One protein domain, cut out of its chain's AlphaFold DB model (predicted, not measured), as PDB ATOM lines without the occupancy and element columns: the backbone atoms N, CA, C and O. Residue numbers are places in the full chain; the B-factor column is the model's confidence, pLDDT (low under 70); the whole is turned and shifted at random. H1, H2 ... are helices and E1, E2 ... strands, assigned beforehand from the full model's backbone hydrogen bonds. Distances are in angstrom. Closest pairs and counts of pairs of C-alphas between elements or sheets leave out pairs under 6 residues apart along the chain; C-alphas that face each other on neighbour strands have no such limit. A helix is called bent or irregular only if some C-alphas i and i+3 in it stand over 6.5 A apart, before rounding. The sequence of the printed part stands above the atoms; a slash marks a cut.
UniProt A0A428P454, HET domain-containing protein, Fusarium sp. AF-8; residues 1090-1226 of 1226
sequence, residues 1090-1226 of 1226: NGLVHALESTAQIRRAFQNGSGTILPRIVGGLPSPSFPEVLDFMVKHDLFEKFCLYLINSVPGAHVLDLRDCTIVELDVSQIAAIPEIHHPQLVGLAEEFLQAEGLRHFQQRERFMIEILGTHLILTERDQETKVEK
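This is residues 1090 to 1226 of the 1226 residues of the protein "HET domain-containing protein" of Fusarium sp. AF-8 (UniProt A0A428P454). A long bent helix, H7, makes the length of this domain: its first arm, H7a, packs among the short helices H3, H4 and H5 in a small head, and its second arm, H7b, runs out from that head with H1 side by side along its nearer part. The far end of H7b sticks out alone from residue 1213, and the one strand, E1, lies at the border of the head by H4. The printed part has 137 residues, with seven named helices and one named strand in the order H1, H2, H3, H4, H5, E1, H6, H7, and its class is mostly helix. It is loose, with a radius of gyration of the C-alphas of 19.0 A, and elongated, spanning 66 by 37 by 22 A.

Find C-alpha 1176 at (206.839, 245.938, 237.503), where H7, residues 1176 to 1225, begins. By its hydrogen bonds it was assigned as one helix, but it is bent: C-alphas 1192 and 1195 are 7.6 A apart. Arm H7a, residues 1176 to 1192, is 24.9 A long and itself irregular, with C-alphas 1177 and 1180 7.3 A apart. Arm H7b, residues 1195 to 1225, runs 45.6 A to C-alpha 1225 at (165.134, 210.004, 265.633). Look next at H1, residues 1090 to 1105, 22.4 A long from C-alpha 1090 at (187.799, 222.639, 261.724). The shorter elements are H2, residues 1114 to 1117, H3, 1126 to 1135, H4, 1139 to 1148, H5, 1150 to 1155, E1, 1163 to 1167, and H6, 1168 to 1172.

Begin at the hub, H7, whose arms stand about perpendicular, at 75 degrees. Residues 1195 to 1209 of H7b touch H1 at a shallow tilt of 17 degrees, opposite ways; the closest C-alphas, of Arg 1103 and Phe 1198, are 5.5 A apart. H7a touches H3 at a steep tilt of 41 degrees, closest at the C-alphas of Phe 1126 and Val 1183, 5.8 A. It touches H4 about perpendicular, at 76 degrees, with the C-alphas of Phe 1142 and Phe 1189 closest at 6.7 A. H5 and H7a only just touch, with 3 pairs of C-alphas within 8 A, the closest those of Val 1155 and His 1178 at 7.4 A. H6 touches H3, the C-alphas of Pro 1127 and Ala 1172 being closest at 6.3 A. H1 and H2 only just touch, with 3 pairs within 8 A, closest at Ile 1102 and Ile 1117, C-alphas 6.0 A apart. E1 pairs with no named strand; its C-alpha 1166 is 7.3 A from that of Cys 1143 in H4. Each O i to N i+4 pair is within hydrogen-bond range in H1, H3, H4, H5 and H6, against 11 of 13 in H7a and 26 of 27 in H7b; H2 is too short for such a pair.

The C-alphas of Arg 1159 and Glu 1225 are the two farthest apart, 66.5 A. The printed part has no cut and no long link. Residues 1213 to 1226 stand free, of which 1213 to 1225 belong to H7. Mean pLDDT of the printed part is 82.9, and it is under 70 at residues 1107 to 1112, 1119 to 1122, 1159 and 1223 to 1226.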
ATOM      1  N   ASN A1090     186.373 222.357 261.527       84.69
ATOM      2  CA  ASN A1090     187.799 222.639 261.724       84.69
ATOM      3  C   ASN A1090     188.287 223.789 260.831       84.69
ATOM      4  O   ASN A1090     188.925 224.722 261.317       84.69
ATOM      5  N   GLY A1091     187.913 223.783 259.553       84.69
ATOM      6  CA  GLY A1091     188.220 224.833 258.585       84.69
ATOM      7  C   GLY A1091     187.588 226.172 258.960       84.69
ATOM      8  O   GLY A1091     188.247 227.209 258.884       84.69
ATOM      9  N   LEU A1092     186.346 226.168 259.461       89.38
ATOM     10  CA  LEU A1092     185.690 227.381 259.965       89.38
ATOM     11  C   LEU A1092     186.367 227.943 261.224       89.38
ATOM     12  O   LEU A1092     186.503 229.164 261.351       89.38
ATOM     13  N   VAL A1093     186.801 227.078 262.148       89.75
ATOM     14  CA  VAL A1093     187.563 227.475 263.345       89.75
ATOM     15  C   VAL A1093     188.909 228.071 262.943       89.75
ATOM     16  O   VAL A1093     189.227 229.178 263.379       89.75
ATOM     17  N   HIS A1094     189.649 227.405 262.054       87.88
ATOM     18  CA  HIS A1094     190.936 227.889 261.561       87.88
ATOM     19  C   HIS A1094     190.803 229.252 260.865       87.88
ATOM     20  O   HIS A1094     191.530 230.194 261.184       87.88
ATOM     21  N   ALA A1095     189.812 229.414 259.982       86.69
ATOM     22  CA  ALA A1095     189.558 230.678 259.295       86.69
ATOM     23  C   ALA A1095     189.164 231.814 260.263       86.69
ATOM     24  O   ALA A1095     189.577 232.966 260.077       86.69
ATOM     25  N   LEU A1096     188.393 231.514 261.317       91.00
ATOM     26  CA  LEU A1096     188.047 232.482 262.361       91.00
ATOM     27  C   LEU A1096     189.276 232.893 263.183       91.00
ATOM     28  O   LEU A1096     189.479 234.083 263.436       91.00
ATOM     29  N   GLU A1097     190.095 231.931 263.594       89.50
ATOM     30  CA  GLU A1097     191.292 232.191 264.391       89.50
ATOM     31  C   GLU A1097     192.355 232.942 263.588       89.50
ATOM     32  O   GLU A1097     192.884 233.931 264.092       89.50
ATOM     33  N   SER A1098     192.564 232.580 262.319       87.44
ATOM     34  CA  SER A1098     193.409 233.320 261.372       87.44
ATOM     35  C   SER A1098     192.931 234.769 261.204       87.44
ATOM     36  O   SER A1098     193.696 235.718 261.387       87.44
ATOM     37  N   THR A1099     191.624 234.982 261.000       89.19
ATOM     38  CA  THR A1099     191.032 236.333 260.926       89.19
ATOM     39  C   THR A1099     191.271 237.131 262.218       89.19
ATOM     40  O   THR A1099     191.596 238.323 262.172       89.19
ATOM     41  N   ALA A1100     191.145 236.489 263.384       87.94
ATOM     42  CA  ALA A1100     191.390 237.121 264.678       87.94
ATOM     43  C   ALA A1100     192.879 237.424 264.917       87.94
ATOM     44  O   ALA A1100     193.199 238.438 265.543       87.94
ATOM     45  N   GLN A1101     193.788 236.579 264.423       87.88
ATOM     46  CA  GLN A1101     195.235 236.799 264.465       87.88
ATOM     47  C   GLN A1101     195.640 237.988 263.590       87.88
ATOM     48  O   GLN A1101     196.282 238.907 264.100       87.88
ATOM     49  N   ILE A1102     195.174 238.044 262.336       87.44
ATOM     50  CA  ILE A1102     195.412 239.185 261.438       87.44
ATOM     51  C   ILE A1102     194.901 240.473 262.091       87.44
ATOM     52  O   ILE A1102     195.625 241.462 262.183       87.44
ATOM     53  N   ARG A1103     193.691 240.458 262.667       88.62
ATOM     54  CA  ARG A1103     193.163 241.612 263.412       88.62
ATOM     55  C   ARG A1103     194.069 242.042 264.574       88.62
ATOM     56  O   ARG A1103     194.183 243.239 264.829       88.62
ATOM     57  N   ARG A1104     194.666 241.103 265.317       82.62
ATOM     58  CA  ARG A1104     195.607 241.420 266.410       82.62
ATOM     59  C   ARG A1104     196.911 242.010 265.874       82.62
ATOM     60  O   ARG A1104     197.448 242.906 266.518       82.62
ATOM     61  N   ALA A1105     197.373 241.585 264.697       82.25
ATOM     62  CA  ALA A1105     198.538 242.180 264.039       82.25
ATOM     63  C   ALA A1105     198.326 243.682 263.762       82.25
ATOM     64  O   ALA A1105     199.230 244.473 264.021       82.25
ATOM     65  N   PHE A1106     197.104 244.090 263.390       80.00
ATOM     66  CA  PHE A1106     196.708 245.506 263.274       80.00
ATOM     67  C   PHE A1106     196.654 246.284 264.604       80.00
ATOM     68  O   PHE A1106     196.579 247.506 264.574       80.00
ATOM     69  N   GLN A1107     196.661 245.631 265.772       69.38
ATOM     70  CA  GLN A1107     196.527 246.298 267.081       69.38
ATOM     71  C   GLN A1107     197.848 246.453 267.848       69.38
ATOM     72  O   GLN A1107     197.902 247.245 268.785       69.38
ATOM     73  N   ASN A1108     198.883 245.696 267.477       55.97
ATOM     74  CA  ASN A1108     200.065 245.458 268.311       55.97
ATOM     75  C   ASN A1108     201.375 246.028 267.724       55.97
ATOM     76  O   ASN A1108     202.450 245.608 268.141       55.97
ATOM     77  N   GLY A1109     201.333 246.923 266.731       48.06
ATOM     78  CA  GLY A1109     202.535 247.318 265.989       48.06
ATOM     79  C   GLY A1109     202.682 248.804 265.696       48.06
ATOM     80  O   GLY A1109     201.783 249.402 265.119       48.06
ATOM     81  N   SER A1110     203.864 249.351 265.983       46.03
ATOM     82  CA  SER A1110     204.480 250.396 265.160       46.03
ATOM     83  C   SER A1110     205.334 249.718 264.066       46.03
ATOM     84  O   SER A1110     206.005 248.712 264.333       46.03
ATOM     85  N   GLY A1111     205.248 250.195 262.818       61.69
ATOM     86  CA  GLY A1111     205.978 249.661 261.651       61.69
ATOM     87  C   GLY A1111     205.087 249.183 260.490       61.69
ATOM     88  O   GLY A1111     203.866 249.294 260.561       61.69
ATOM     89  N   THR A1112     205.707 248.659 259.425       68.94
ATOM     90  CA  THR A1112     205.028 248.118 258.230       68.94
ATOM     91  C   THR A1112     204.250 246.837 258.550       68.94
ATOM     92  O   THR A1112     204.748 245.939 259.238       68.94
ATOM     93  N   ILE A1113     203.005 246.754 258.074       79.19
ATOM     94  CA  ILE A1113     202.041 245.717 258.438       79.19
ATOM     95  C   ILE A1113     202.041 244.537 257.479       79.19
ATOM     96  O   ILE A1113     201.855 243.403 257.927       79.19
ATOM     97  N   LEU A1114     202.295 244.783 256.191       82.25
ATOM     98  CA  LEU A1114     202.289 243.765 255.144       82.25
ATOM     99  C   LEU A1114     203.188 242.550 255.457       82.25
ATOM    100  O   LEU A1114     202.667 241.437 255.388       82.25
ATOM    101  N   PRO A1115     204.451 242.697 255.916       79.69
ATOM    102  CA  PRO A1115     205.310 241.549 256.252       79.69
ATOM    103  C   PRO A1115     204.766 240.650 257.376       79.69
ATOM    104  O   PRO A1115     205.135 239.486 257.494       79.69
ATOM    105  N   ARG A1116     203.885 241.186 258.234       76.44
ATOM    106  CA  ARG A1116     203.315 240.460 259.383       76.44
ATOM    107  C   ARG A1116     202.040 239.699 259.032       76.44
ATOM    108  O   ARG A1116     201.667 238.789 259.766       76.44
ATOM    109  N   ILE A1117     201.347 240.111 257.969       80.69
ATOM    110  CA  ILE A1117     200.039 239.561 257.580       80.69
ATOM    111  C   ILE A1117     200.094 238.780 256.261       80.69
ATOM    112  O   ILE A1117     199.235 237.932 256.042       80.69
ATOM    113  N   VAL A1118     201.106 239.021 255.419       79.38
ATOM    114  CA  VAL A1118     201.342 238.309 254.156       79.38
ATOM    115  C   VAL A1118     202.575 237.408 254.303       79.38
ATOM    116  O   VAL A1118     203.709 237.873 254.266       79.38
ATOM    117  N   GLY A1119     202.351 236.106 254.504       60.47
ATOM    118  CA  GLY A1119     203.332 235.039 254.238       60.47
ATOM    119  C   GLY A1119     204.609 234.962 255.090       60.47
ATOM    120  O   GLY A1119     205.434 234.097 254.818       60.47
ATOM    121  N   GLY A1120     204.816 235.816 256.099       57.56
ATOM    122  CA  GLY A1120     206.035 235.789 256.927       57.56
ATOM    123  C   GLY A1120     207.315 236.194 256.181       57.56
ATOM    124  O   GLY A1120     208.419 235.968 256.676       57.56
ATOM    125  N   LEU A1121     207.172 236.792 254.996       58.78
ATOM    126  CA  LEU A1121     208.276 237.272 254.172       58.78
ATOM    127  C   LEU A1121     208.649 238.711 254.571       58.78
ATOM    128  O   LEU A1121     207.760 239.539 254.783       58.78
ATOM    129  N   PRO A1122     209.946 239.061 254.628       62.19
ATOM    130  CA  PRO A1122     210.387 240.401 255.019       62.19
ATOM    131  C   PRO A1122     209.980 241.506 254.024       62.19
ATOM    132  O   PRO A1122     209.977 242.680 254.389       62.19
ATOM    133  N   SER A1123     209.626 241.169 252.777       75.94
ATOM    134  CA  SER A1123     209.120 242.108 251.760       75.94
ATOM    135  C   SER A1123     208.216 241.377 250.749       75.94
ATOM    136  O   SER A1123     208.748 240.776 249.816       75.94
ATOM    137  N   PRO A1124     206.881 241.376 250.933       82.44
ATOM    138  CA  PRO A1124     205.960 240.685 250.029       82.44
ATOM    139  C   PRO A1124     205.848 241.397 248.674       82.44
ATOM    140  O   PRO A1124     205.807 242.628 248.601       82.44
ATOM    141  N   SER A1125     205.781 240.612 247.601       86.19
ATOM    142  CA  SER A1125     205.598 241.092 246.229       86.19
ATOM    143  C   SER A1125     204.164 241.580 245.986       86.19
ATOM    144  O   SER A1125     203.218 241.156 246.652       86.19
ATOM    145  N   PHE A1126     203.963 242.470 245.008       87.75
ATOM    146  CA  PHE A1126     202.626 242.991 244.701       87.75
ATOM    147  C   PHE A1126     201.593 241.893 244.352       87.75
ATOM    148  O   PHE A1126     200.478 241.966 244.877       87.75
ATOM    149  N   PRO A1127     201.927 240.838 243.577       88.06
ATOM    150  CA  PRO A1127     201.015 239.715 243.348       88.06
ATOM    151  C   PRO A1127     200.590 238.978 244.629       88.06
ATOM    152  O   PRO A1127     199.418 238.637 244.768       88.06
ATOM    153  N   GLU A1128     201.495 238.786 245.597       86.38
ATOM    154  CA  GLU A1128     201.168 238.157 246.892       86.38
ATOM    155  C   GLU A1128     200.231 239.037 247.732       86.38
ATOM    156  O   GLU A1128     199.312 238.546 248.390       86.38
ATOM    157  N   VAL A1129     200.425 240.358 247.680       89.06
ATOM    158  CA  VAL A1129     199.532 241.323 248.336       89.06
ATOM    159  C   VAL A1129     198.143 241.316 247.690       89.06
ATOM    160  O   VAL A1129     197.136 241.366 248.402       89.06
ATOM    161  N   LEU A1130     198.059 241.217 246.360       88.81
ATOM    162  CA  LEU A1130     196.786 241.095 245.648       88.81
ATOM    163  C   LEU A1130     196.057 239.791 245.984       88.81
ATOM    164  O   LEU A1130     194.851 239.830 246.241       88.81
ATOM    165  N   ASP A1131     196.765 238.662 246.039       86.94
ATOM    166  CA  ASP A1131     196.174 237.379 246.432       86.94
ATOM    167  C   ASP A1131     195.612 237.442 247.859       86.94
ATOM    168  O   ASP A1131     194.445 237.109 248.095       86.94
ATOM    169  N   PHE A1132     196.377 238.019 248.793       89.25
ATOM    170  CA  PHE A1132     195.904 238.296 250.149       89.25
ATOM    171  C   PHE A1132     194.622 239.147 250.148       89.25
ATOM    172  O   PHE A1132     193.654 238.841 250.856       89.25
ATOM    173  N   MET A1133     194.571 240.205 249.333       89.31
ATOM    174  CA  MET A1133     193.390 241.066 249.237       89.31
ATOM    175  C   MET A1133     192.164 240.340 248.678       89.31
ATOM    176  O   MET A1133     191.047 240.598 249.137       89.31
ATOM    177  N   VAL A1134     192.335 239.431 247.719       87.88
ATOM    178  CA  VAL A1134     191.239 238.612 247.182       87.88
ATOM    179  C   VAL A1134     190.766 237.607 248.233       87.88
ATOM    180  O   VAL A1134     189.569 237.561 248.540       87.88
ATOM    181  N   LYS A1135     191.700 236.870 248.852       86.19
ATOM    182  CA  LYS A1135     191.434 235.868 249.899       86.19
ATOM    183  C   LYS A1135     190.654 236.455 251.080       86.19
ATOM    184  O   LYS A1135     189.768 235.802 251.635       86.19
ATOM    185  N   HIS A1136     190.927 237.711 251.438       88.44
ATOM    186  CA  HIS A1136     190.328 238.367 252.602       88.44
ATOM    187  C   HIS A1136     189.225 239.406 252.300       88.44
ATOM    188  O   HIS A1136     188.829 240.116 253.222       88.44
ATOM    189  N   ASP A1137     188.655 239.464 251.086       88.06
ATOM    190  CA  ASP A1137     187.570 240.403 250.690       88.06
ATOM    191  C   ASP A1137     187.944 241.901 250.785       88.06
ATOM    192  O   ASP A1137     187.188 242.754 251.254       88.06
ATOM    193  N   LEU A1138     189.153 242.242 250.352       90.88
ATOM    194  CA  LEU A1138     189.674 243.612 250.339       90.88
ATOM    195  C   LEU A1138     189.874 244.170 248.926       90.88
ATOM    196  O   LEU A1138     189.911 245.390 248.778       90.88
ATOM    197  N   PHE A1139     189.942 243.311 247.905       89.94
ATOM    198  CA  PHE A1139     190.295 243.686 246.532       89.94
ATOM    199  C   PHE A1139     189.441 244.832 245.966       89.94
ATOM    200  O   PHE A1139     189.973 245.873 245.598       89.94
ATOM    201  N   GLU A1140     188.115 244.706 245.973       87.31
ATOM    202  CA  GLU A1140     187.208 245.740 245.450       87.31
ATOM    203  C   GLU A1140     187.367 247.093 246.175       87.31
ATOM    204  O   GLU A1140     187.382 248.154 245.545       87.31
ATOM    205  N   LYS A1141     187.523 247.068 247.508       88.38
ATOM    206  CA  LYS A1141     187.732 248.280 248.318       88.38
ATOM    207  C   LYS A1141     189.082 248.926 248.009       88.38
ATOM    208  O   LYS A1141     189.152 250.150 247.922       88.38
ATOM    209  N   PHE A1142     190.120 248.112 247.824       90.75
ATOM    210  CA  PHE A1142     191.442 248.575 247.428       90.75
ATOM    211  C   PHE A1142     191.425 249.184 246.025       90.75
ATOM    212  O   PHE A1142     191.933 250.283 245.848       90.75
ATOM    213  N   CYS A1143     190.759 248.558 245.053       88.62
ATOM    214  CA  CYS A1143     190.611 249.113 243.705       88.62
ATOM    215  C   CYS A1143     189.905 250.475 243.735       88.62
ATOM    216  O   CYS A1143     190.339 251.419 243.079       88.62
ATOM    217  N   LEU A1144     188.851 250.614 244.550       87.81
ATOM    218  CA  LEU A1144     188.141 251.883 244.712       87.81
ATOM    219  C   LEU A1144     189.012 252.951 245.396       87.81
ATOM    220  O   LEU A1144     188.905 254.131 245.057       87.81
ATOM    221  N   TYR A1145     189.862 252.558 246.349       90.62
ATOM    222  CA  TYR A1145     190.865 253.435 246.955       90.62
ATOM    223  C   TYR A1145     191.909 253.873 245.920       90.62
ATOM    224  O   TYR A1145     192.169 255.067 245.773       90.62
ATOM    225  N   LEU A1146     192.423 252.922 245.140       88.75
ATOM    226  CA  LEU A1146     193.450 253.110 244.125       88.75
ATOM    227  C   LEU A1146     193.024 254.147 243.077       88.75
ATOM    228  O   LEU A1146     193.729 255.136 242.890       88.75
ATOM    229  N   ILE A1147     191.835 253.999 242.479       86.88
ATOM    230  CA  ILE A1147     191.325 254.933 241.455       86.88
ATOM    231  C   ILE A1147     190.954 256.321 241.999       86.88
ATOM    232  O   ILE A1147     190.863 257.280 241.237       86.88
ATOM    233  N   ASN A1148     190.715 256.444 243.310       86.81
ATOM    234  CA  ASN A1148     190.443 257.728 243.966       86.81
ATOM    235  C   ASN A1148     191.702 258.391 244.546       86.81
ATOM    236  O   ASN A1148     191.634 259.545 244.969       86.81
ATOM    237  N   SER A1149     192.831 257.682 244.585       85.69
ATOM    238  CA  SER A1149     194.119 258.221 245.014       85.69
ATOM    239  C   SER A1149     194.807 258.933 243.844       85.69
ATOM    240  O   SER A1149     194.813 258.430 242.721       85.69
ATOM    241  N   VAL A1150     195.413 260.101 244.093       78.94
ATOM    242  CA  VAL A1150     196.163 260.847 243.060       78.94
ATOM    243  C   VAL A1150     197.275 259.992 242.425       78.94
ATOM    244  O   VAL A1150     197.368 259.981 241.196       78.94
ATOM    245  N   PRO A1151     198.080 259.228 243.195       74.56
ATOM    246  CA  PRO A1151     199.134 258.398 242.617       74.56
ATOM    247  C   PRO A1151     198.581 257.200 241.826       74.56
ATOM    248  O   PRO A1151     199.089 256.901 240.750       74.56
ATOM    249  N   GLY A1152     197.514 256.546 242.303       74.25
ATOM    250  CA  GLY A1152     196.906 255.397 241.621       74.25
ATOM    251  C   GLY A1152     196.167 255.763 240.332       74.25
ATOM    252  O   GLY A1152     196.267 255.044 239.342       74.25
ATOM    253  N   ALA A1153     195.497 256.920 240.295       75.31
ATOM    254  CA  ALA A1153     194.847 257.421 239.083       75.31
ATOM    255  C   ALA A1153     195.847 257.765 237.963       75.31
ATOM    256  O   ALA A1153     195.502 257.655 236.788       75.31
ATOM    257  N   HIS A1154     197.078 258.159 238.319       76.25
ATOM    258  CA  HIS A1154     198.161 258.394 237.362       76.25
ATOM    259  C   HIS A1154     198.740 257.084 236.809       76.25
ATOM    260  O   HIS A1154     199.060 257.018 235.627       76.25
ATOM    261  N   VAL A1155     198.866 256.045 237.643       79.06
ATOM    262  CA  VAL A1155     199.359 254.717 237.223       79.06
ATOM    263  C   VAL A1155     198.376 254.018 236.276       79.06
ATOM    264  O   VAL A1155     198.802 253.317 235.367       79.06
ATOM    265  N   LEU A1156     197.069 254.233 236.463       78.88
ATOM    266  CA  LEU A1156     195.999 253.624 235.659       78.88
ATOM    267  C   LEU A1156     195.521 254.489 234.471       78.88
ATOM    268  O   LEU A1156     194.573 254.103 233.797       78.88
ATOM    269  N   ASP A1157     196.126 255.663 234.258       73.75
ATOM    270  CA  ASP A1157     195.785 256.653 233.218       73.75
ATOM    271  C   ASP A1157     194.275 256.919 233.019       73.75
ATOM    272  O   ASP A1157     193.706 256.804 231.936       73.75
ATOM    273  N   LEU A1158     193.585 257.300 234.097       76.69
ATOM    274  CA  LEU A1158     192.116 257.435 234.114       76.69
ATOM    275  C   LEU A1158     191.593 258.828 233.703       76.69
ATOM    276  O   LEU A1158     190.503 259.227 234.134       76.69
ATOM    277  N   ARG A1159     192.363 259.613 232.934       67.94
ATOM    278  CA  ARG A1159     192.053 261.038 232.668       67.94
ATOM    279  C   ARG A1159     190.748 261.221 231.886       67.94
ATOM    280  O   ARG A1159     189.921 262.038 232.299       67.94
ATOM    281  N   ASP A1160     190.530 260.384 230.872       70.25
ATOM    282  CA  ASP A1160     189.404 260.499 229.931       70.25
ATOM    283  C   ASP A1160     188.280 259.470 230.170       70.25
ATOM    284  O   ASP A1160     187.277 259.444 229.456       70.25
ATOM    285  N   CYS A1161     188.392 258.646 231.216       74.62
ATOM    286  CA  CYS A1161     187.408 257.610 231.531       74.62
ATOM    287  C   CYS A1161     186.248 258.152 232.389       74.62
ATOM    288  O   CYS A1161     186.445 258.871 233.375       74.62
ATOM    289  N   THR A1162     185.017 257.746 232.059       78.62
ATOM    290  CA  THR A1162     183.802 257.990 232.868       78.62
ATOM    291  C   THR A1162     183.327 256.742 233.613       78.62
ATOM    292  O   THR A1162     182.719 256.854 234.681       78.62
ATOM    293  N   ILE A1163     183.655 255.562 233.085       83.56
ATOM    294  CA  ILE A1163     183.427 254.239 233.669       83.56
ATOM    295  C   ILE A1163     184.742 253.465 233.562       83.56
ATOM    296  O   ILE A1163     185.411 253.543 232.533       83.56
ATOM    297  N   VAL A1164     185.122 252.752 234.619       84.00
ATOM    298  CA  VAL A1164     186.301 251.881 234.642       84.00
ATOM    299  C   VAL A1164     185.917 250.523 235.217       84.00
ATOM    300  O   VAL A1164     185.235 250.446 236.242       84.00
ATOM    301  N   GLU A1165     186.348 249.465 234.545       85.06
ATOM    302  CA  GLU A1165     186.271 248.090 235.025       85.06
ATOM    303  C   GLU A1165     187.695 247.611 235.303       85.06
ATOM    304  O   GLU A1165     188.575 247.778 234.462       85.06
ATOM    305  N   LEU A1166     187.921 247.107 236.513       85.31
ATOM    306  CA  LEU A1166     189.209 246.613 236.978       85.31
ATOM    307  C   LEU A1166     189.046 245.181 237.462       85.31
ATOM    308  O   LEU A1166     188.279 244.933 238.395       85.31
ATOM    309  N   ASP A1167     189.796 244.257 236.879       86.62
ATOM    310  CA  ASP A1167     189.910 242.880 237.352       86.62
ATOM    311  C   ASP A1167     191.303 242.579 237.943       86.62
ATOM    312  O   ASP A1167     192.257 243.353 237.806       86.62
ATOM    313  N   VAL A1168     191.422 241.456 238.662       86.62
ATOM    314  CA  VAL A1168     192.693 241.037 239.289       86.62
ATOM    315  C   VAL A1168     193.812 240.886 238.251       86.62
ATOM    316  O   VAL A1168     194.942 241.281 238.528       86.62
ATOM    317  N   SER A1169     193.515 240.354 237.062       81.75
ATOM    318  CA  SER A1169     194.500 240.157 235.989       81.75
ATOM    319  C   SER A1169     195.023 241.473 235.411       81.75
ATOM    320  O   SER A1169     196.220 241.597 235.178       81.75
ATOM    321  N   GLN A1170     194.163 242.472 235.230       81.88
ATOM    322  CA  GLN A1170     194.497 243.799 234.723       81.88
ATOM    323  C   GLN A1170     195.380 244.559 235.708       81.88
ATOM    324  O   GLN A1170     196.352 245.190 235.301       81.88
ATOM    325  N   ILE A1171     195.081 244.468 237.009       84.81
ATOM    326  CA  ILE A1171     195.909 245.097 238.043       84.81
ATOM    327  C   ILE A1171     197.245 244.359 238.194       84.81
ATOM    328  O   ILE A1171     198.281 245.004 238.345       84.81
ATOM    329  N   ALA A1172     197.252 243.027 238.109       82.69
ATOM    330  CA  ALA A1172     198.486 242.244 238.138       82.69
ATOM    331  C   ALA A1172     199.382 242.488 236.905       82.69
ATOM    332  O   ALA A1172     200.600 242.385 237.017       82.69
ATOM    333  N   ALA A1173     198.798 242.844 235.755       78.81
ATOM    334  CA  ALA A1173     199.510 243.120 234.503       78.81
ATOM    335  C   ALA A1173     200.172 244.513 234.432       78.81
ATOM    336  O   ALA A1173     200.827 244.824 233.436       78.81
ATOM    337  N   ILE A1174     200.020 245.361 235.459       82.56
ATOM    338  CA  ILE A1174     200.698 246.665 235.518       82.56
ATOM    339  C   ILE A1174     202.225 246.442 235.523       82.56
ATOM    340  O   ILE A1174     202.695 245.586 236.280       82.56
ATOM    341  N   PRO A1175     203.015 247.204 234.734       80.12
ATOM    342  CA  PRO A1175     204.465 247.026 234.657       80.12
ATOM    343  C   PRO A1175     205.156 247.038 236.029       80.12
ATOM    344  O   PRO A1175     204.856 247.887 236.874       80.12
ATOM    345  N   GLU A1176     206.134 246.146 236.222       82.88
ATOM    346  CA  GLU A1176     206.839 245.938 237.503       82.88
ATOM    347  C   GLU A1176     207.469 247.214 238.082       82.88
ATOM    348  O   GLU A1176     207.559 247.369 239.299       82.88
ATOM    349  N   ILE A1177     207.818 248.186 237.229       79.81
ATOM    350  CA  ILE A1177     208.345 249.495 237.647       79.81
ATOM    351  C   ILE A1177     207.399 250.250 238.602       79.81
ATOM    352  O   ILE A1177     207.858 251.045 239.422       79.81
ATOM    353  N   HIS A1178     206.090 249.986 238.538       82.25
ATOM    354  CA  HIS A1178     205.079 250.612 239.396       82.25
ATOM    355  C   HIS A1178     204.706 249.766 240.627       82.25
ATOM    356  O   HIS A1178     204.010 250.264 241.514       82.25
ATOM    357  N   HIS A1179     205.175 248.515 240.739       87.44
ATOM    358  CA  HIS A1179     204.818 247.614 241.849       87.44
ATOM    359  C   HIS A1179     205.196 248.159 243.236       87.44
ATOM    360  O   HIS A1179     204.345 248.092 244.124       87.44
ATOM    361  N   PRO A1180     206.379 248.772 243.463       85.50
ATOM    362  CA  PRO A1180     206.711 249.344 244.773       85.50
ATOM    363  C   PRO A1180     205.737 250.448 245.210       85.50
ATOM    364  O   PRO A1180     205.364 250.535 246.380       85.50
ATOM    365  N   GLN A1181     205.278 251.267 244.258       84.25
ATOM    366  CA  GLN A1181     204.304 252.326 244.511       84.25
ATOM    367  C   GLN A1181     202.924 251.749 244.865       84.25
ATOM    368  O   GLN A1181     202.257 252.253 245.769       84.25
ATOM    369  N   LEU A1182     202.512 250.668 244.196       85.50
ATOM    370  CA  LEU A1182     201.249 249.976 244.467       85.50
ATOM    371  C   LEU A1182     201.257 249.237 245.814       85.50
ATOM    372  O   LEU A1182     200.256 249.281 246.528       85.50
ATOM    373  N   VAL A1183     202.384 248.631 246.205       89.12
ATOM    374  CA  VAL A1183     202.568 248.035 247.544       89.12
ATOM    375  C   VAL A1183     202.493 249.109 248.633       89.12
ATOM    376  O   VAL A1183     201.833 248.901 249.650       89.12
ATOM    377  N   GLY A1184     203.081 250.289 248.403       86.81
ATOM    378  CA  GLY A1184     202.956 251.432 249.317       86.81
ATOM    379  C   GLY A1184     201.507 251.906 249.500       86.81
ATOM    380  O   GLY A1184     201.066 252.122 250.627       86.81
ATOM    381  N   LEU A1185     200.734 252.001 248.411       88.31
ATOM    382  CA  LEU A1185     199.305 252.347 248.474       88.31
ATOM    383  C   LEU A1185     198.463 251.250 249.146       88.31
ATOM    384  O   LEU A1185     197.497 251.554 249.845       88.31
ATOM    385  N   ALA A1186     198.816 249.978 248.942       90.19
ATOM    386  CA  ALA A1186     198.175 248.842 249.602       90.19
ATOM    387  C   ALA A1186     198.399 248.864 251.119       90.19
ATOM    388  O   ALA A1186     197.452 248.662 251.879       90.19
ATOM    389  N   GLU A1187     199.623 249.153 251.558       89.94
ATOM    390  CA  GLU A1187     199.980 249.332 252.966       89.94
ATOM    391  C   GLU A1187     199.169 250.476 253.602       89.94
ATOM    392  O   GLU A1187     198.536 250.273 254.638       89.94
ATOM    393  N   GLU A1188     199.097 251.643 252.954       89.12
ATOM    394  CA  GLU A1188     198.311 252.791 253.436       89.12
ATOM    395  C   GLU A1188     196.813 252.456 253.550       89.12
ATOM    396  O   GLU A1188     196.176 252.713 254.577       89.12
ATOM    397  N   PHE A1189     196.252 251.807 252.525       92.00
ATOM    398  CA  PHE A1189     194.865 251.344 252.533       92.00
ATOM    399  C   PHE A1189     194.591 250.358 253.680       92.00
ATOM    400  O   PHE A1189     193.586 250.480 254.388       92.00
ATOM    401  N   LEU A1190     195.485 249.388 253.893       91.06
ATOM    402  CA  LEU A1190     195.352 248.396 254.960       91.06
ATOM    403  C   LEU A1190     195.473 249.035 256.346       91.06
ATOM    404  O   LEU A1190     194.725 248.656 257.246       91.06
ATOM    405  N   GLN A1191     196.338 250.030 256.530       87.50
ATOM    406  CA  GLN A1191     196.416 250.778 257.786       87.50
ATOM    407  C   GLN A1191     195.125 251.565 258.066       87.50
ATOM    408  O   GLN A1191     194.658 251.589 259.207       87.50
ATOM    409  N   ALA A1192     194.508 252.151 257.035       86.44
ATOM    410  CA  ALA A1192     193.277 252.927 257.178       86.44
ATOM    411  C   ALA A1192     192.027 252.056 257.426       86.44
ATOM    412  O   ALA A1192     191.229 252.346 258.322       86.44
ATOM    413  N   GLU A1193     191.839 250.983 256.651       85.94
ATOM    414  CA  GLU A1193     190.591 250.197 256.633       85.94
ATOM    415  C   GLU A1193     190.740 248.765 257.176       85.94
ATOM    416  O   GLU A1193     189.744 248.144 257.566       85.94
ATOM    417  N   GLY A1194     191.963 248.231 257.268       89.00
ATOM    418  CA  GLY A1194     192.233 246.831 257.613       89.00
ATOM    419  C   GLY A1194     191.702 246.434 258.988       89.00
ATOM    420  O   GLY A1194     190.952 245.462 259.104       89.00
ATOM    421  N   LEU A1195     191.980 247.220 260.036       89.62
ATOM    422  CA  LEU A1195     191.498 246.912 261.390       89.62
ATOM    423  C   LEU A1195     189.965 246.813 261.446       89.62
ATOM    424  O   LEU A1195     189.416 245.888 262.055       89.62
ATOM    425  N   ARG A1196     189.266 247.765 260.818       90.25
ATOM    426  CA  ARG A1196     187.799 247.781 260.776       90.25
ATOM    427  C   ARG A1196     187.269 246.603 259.963       90.25
ATOM    428  O   ARG A1196     186.321 245.952 260.405       90.25
ATOM    429  N   HIS A1197     187.885 246.309 258.821       91.50
ATOM    430  CA  HIS A1197     187.503 245.203 257.950       91.50
ATOM    431  C   HIS A1197     187.616 243.849 258.656       91.50
ATOM    432  O   HIS A1197     186.628 243.123 258.751       91.50
ATOM    433  N   PHE A1198     188.768 243.541 259.259       92.62
ATOM    434  CA  PHE A1198     188.968 242.268 259.959       92.62
ATOM    435  C   PHE A1198     188.128 242.155 261.242       92.62
ATOM    436  O   PHE A1198     187.686 241.061 261.589       92.62
ATOM    437  N   GLN A1199     187.795 243.269 261.910       92.38
ATOM    438  CA  GLN A1199     186.790 243.277 262.986       92.38
ATOM    439  C   GLN A1199     185.386 242.896 262.508       92.38
ATOM    440  O   GLN A1199     184.642 242.257 263.251       92.38
ATOM    441  N   GLN A1200     184.987 243.343 261.318       92.50
ATOM    442  CA  GLN A1200     183.679 243.032 260.744       92.50
ATOM    443  C   GLN A1200     183.644 241.605 260.187       92.50
ATOM    444  O   GLN A1200     182.685 240.880 260.449       92.50
ATOM    445  N   ARG A1201     184.720 241.170 259.524       91.44
ATOM    446  CA  ARG A1201     184.882 239.800 259.026       91.44
ATOM    447  C   ARG A1201     184.870 238.774 260.159       91.44
ATOM    448  O   ARG A1201     184.153 237.787 260.051       91.44
ATOM    449  N   GLU A1202     185.558 239.036 261.278       93.19
ATOM    450  CA  GLU A1202     185.515 238.177 262.477       93.19
ATOM    451  C   GLU A1202     184.070 237.975 262.965       93.19
ATOM    452  O   GLU A1202     183.660 236.857 263.268       93.19
ATOM    453  N   ARG A1203     183.257 239.042 262.984       94.25
ATOM    454  CA  ARG A1203     181.843 238.955 263.396       94.25
ATOM    455  C   ARG A1203     181.038 238.079 262.451       94.25
ATOM    456  O   ARG A1203     180.254 237.274 262.936       94.25
ATOM    457  N   PHE A1204     181.219 238.235 261.141       93.81
ATOM    458  CA  PHE A1204     180.504 237.431 260.153       93.81
ATOM    459  C   PHE A1204     180.914 235.950 260.216       93.81
ATOM    460  O   PHE A1204     180.046 235.082 260.244       93.81
ATOM    461  N   MET A1205     182.211 235.664 260.359       91.81
ATOM    462  CA  MET A1205     182.732 234.301 260.540       91.81
ATOM    463  C   MET A1205     182.136 233.602 261.765       91.81
ATOM    464  O   MET A1205     181.778 232.430 261.702       91.81
ATOM    465  N   ILE A1206     181.970 234.333 262.871       93.75
ATOM    466  CA  ILE A1206     181.313 233.808 264.072       93.75
ATOM    467  C   ILE A1206     179.843 233.454 263.807       93.75
ATOM    468  O   ILE A1206     179.359 232.457 264.341       93.75
ATOM    469  N   GLU A1207     179.121 234.243 263.003       93.00
ATOM    470  CA  GLU A1207     177.727 233.932 262.649       93.00
ATOM    471  C   GLU A1207     177.636 232.666 261.783       93.00
ATOM    472  O   GLU A1207     176.744 231.849 262.018       93.00
ATOM    473  N   ILE A1208     178.572 232.472 260.843       93.19
ATOM    474  CA  ILE A1208     178.676 231.247 260.031       93.19
ATOM    475  C   ILE A1208     178.937 230.041 260.926       93.19
ATOM    476  O   ILE A1208     178.147 229.100 260.917       93.19
ATOM    477  N   LEU A1209     179.991 230.090 261.744       93.75
ATOM    478  CA  LEU A1209     180.363 228.981 262.621       93.75
ATOM    479  C   LEU A1209     179.245 228.653 263.622       93.75
ATOM    480  O   LEU A1209     178.888 227.491 263.785       93.75
ATOM    481  N   GLY A1210     178.637 229.663 264.249       93.31
ATOM    482  CA  GLY A1210     177.523 229.457 265.178       93.31
ATOM    483  C   GLY A1210     176.301 228.810 264.520       93.31
ATOM    484  O   GLY A1210     175.701 227.909 265.106       93.31
ATOM    485  N   THR A1211     175.953 229.236 263.302       93.94
ATOM    486  CA  THR A1211     174.803 228.690 262.562       93.94
ATOM    487  C   THR A1211     175.090 227.277 262.051       93.94
ATOM    488  O   THR A1211     174.231 226.409 262.176       93.94
ATOM    489  N   HIS A1212     176.305 227.026 261.549       93.62
ATOM    490  CA  HIS A1212     176.759 225.699 261.131       93.62
ATOM    491  C   HIS A1212     176.657 224.691 262.279       93.62
ATOM    492  O   HIS A1212     176.036 223.647 262.115       93.62
ATOM    493  N   LEU A1213     177.157 225.037 263.471       92.88
ATOM    494  CA  LEU A1213     177.085 224.155 264.639       92.88
ATOM    495  C   LEU A1213     175.644 223.808 265.041       92.88
ATOM    496  O   LEU A1213     175.376 222.658 265.371       92.88
ATOM    497  N   ILE A1214     174.714 224.772 264.986       92.44
ATOM    498  CA  ILE A1214     173.294 224.507 265.277       92.44
ATOM    499  C   ILE A1214     172.678 223.565 264.240       92.44
ATOM    500  O   ILE A1214     171.926 222.669 264.610       92.44
ATOM    501  N   LEU A1215     172.928 223.784 262.947       90.56
ATOM    502  CA  LEU A1215     172.334 222.947 261.901       90.56
ATOM    503  C   LEU A1215     172.902 221.525 261.941       90.56
ATOM    504  O   LEU A1215     172.129 220.575 261.873       90.56
ATOM    505  N   THR A1216     174.208 221.373 262.172       88.88
ATOM    506  CA  THR A1216     174.840 220.061 262.362       88.88
ATOM    507  C   THR A1216     174.267 219.317 263.573       88.88
ATOM    508  O   THR A1216     174.012 218.120 263.478       88.88
ATOM    509  N   GLU A1217     174.014 220.010 264.690       86.19
ATOM    510  CA  GLU A1217     173.366 219.422 265.875       86.19
ATOM    511  C   GLU A1217     171.941 218.933 265.552       86.19
ATOM    512  O   GLU A1217     171.588 217.804 265.887       86.19
ATOM    513  N   ARG A1218     171.149 219.720 264.809       84.44
ATOM    514  CA  ARG A1218     169.782 219.336 264.399       84.44
ATOM    515  C   ARG A1218     169.759 218.175 263.408       84.44
ATOM    516  O   ARG A1218     168.886 217.313 263.502       84.44
ATOM    517  N   ASP A1219     170.701 218.129 262.470       81.69
ATOM    518  CA  ASP A1219     170.816 217.024 261.513       81.69
ATOM    519  C   ASP A1219     171.225 215.719 262.212       81.69
ATOM    520  O   ASP A1219     170.754 214.646 261.835       81.69
ATOM    521  N   GLN A1220     172.065 215.802 263.252       78.88
ATOM    522  CA  GLN A1220     172.408 214.662 264.106       78.88
ATOM    523  C   GLN A1220     171.199 214.178 264.914       78.88
ATOM    524  O   GLN A1220     170.918 212.985 264.898       78.88
ATOM    525  N   GLU A1221     170.444 215.079 265.548       75.75
ATOM    526  CA  GLU A1221     169.214 214.732 266.281       75.75
ATOM    527  C   GLU A1221     168.170 214.074 265.359       75.75
ATOM    528  O   GLU A1221     167.633 213.018 265.679       75.75
ATOM    529  N   THR A1222     167.967 214.619 264.154       72.75
ATOM    530  CA  THR A1222     166.998 214.084 263.177       72.75
ATOM    531  C   THR A1222     167.426 212.727 262.595       72.75
ATOM    532  O   THR A1222     166.574 211.930 262.209       72.75
ATOM    533  N   LYS A1223     168.737 212.445 262.510       68.25
ATOM    534  CA  LYS A1223     169.278 211.125 262.125       68.25
ATOM    535  C   LYS A1223     169.235 210.096 263.256       68.25
ATOM    536  O   LYS A1223     169.349 208.917 262.965       68.25
ATOM    537  N   VAL A1224     169.141 210.533 264.512       63.81
ATOM    538  CA  VAL A1224     168.991 209.656 265.685       63.81
ATOM    539  C   VAL A1224     167.512 209.331 265.943       63.81
ATOM    540  O   VAL A1224     167.210 208.265 266.469       63.81
ATOM    541  N   GLU A1225     166.590 210.225 265.562       51.59
ATOM    542  CA  GLU A1225     165.134 210.004 265.633       51.59
ATOM    543  C   GLU A1225     164.548 209.187 264.462       51.59
ATOM    544  O   GLU A1225     163.451 208.641 264.601       51.59
ATOM    545  N   LYS A1226     165.240 209.116 263.318       43.38
ATOM    546  CA  LYS A1226     164.895 208.261 262.166       43.38
ATOM    547  C   LYS A1226     165.644 206.943 262.227       43.38
ATOM    548  O   LYS A1226     165.027 205.924 261.844       43.38
TER     549      LYS A1226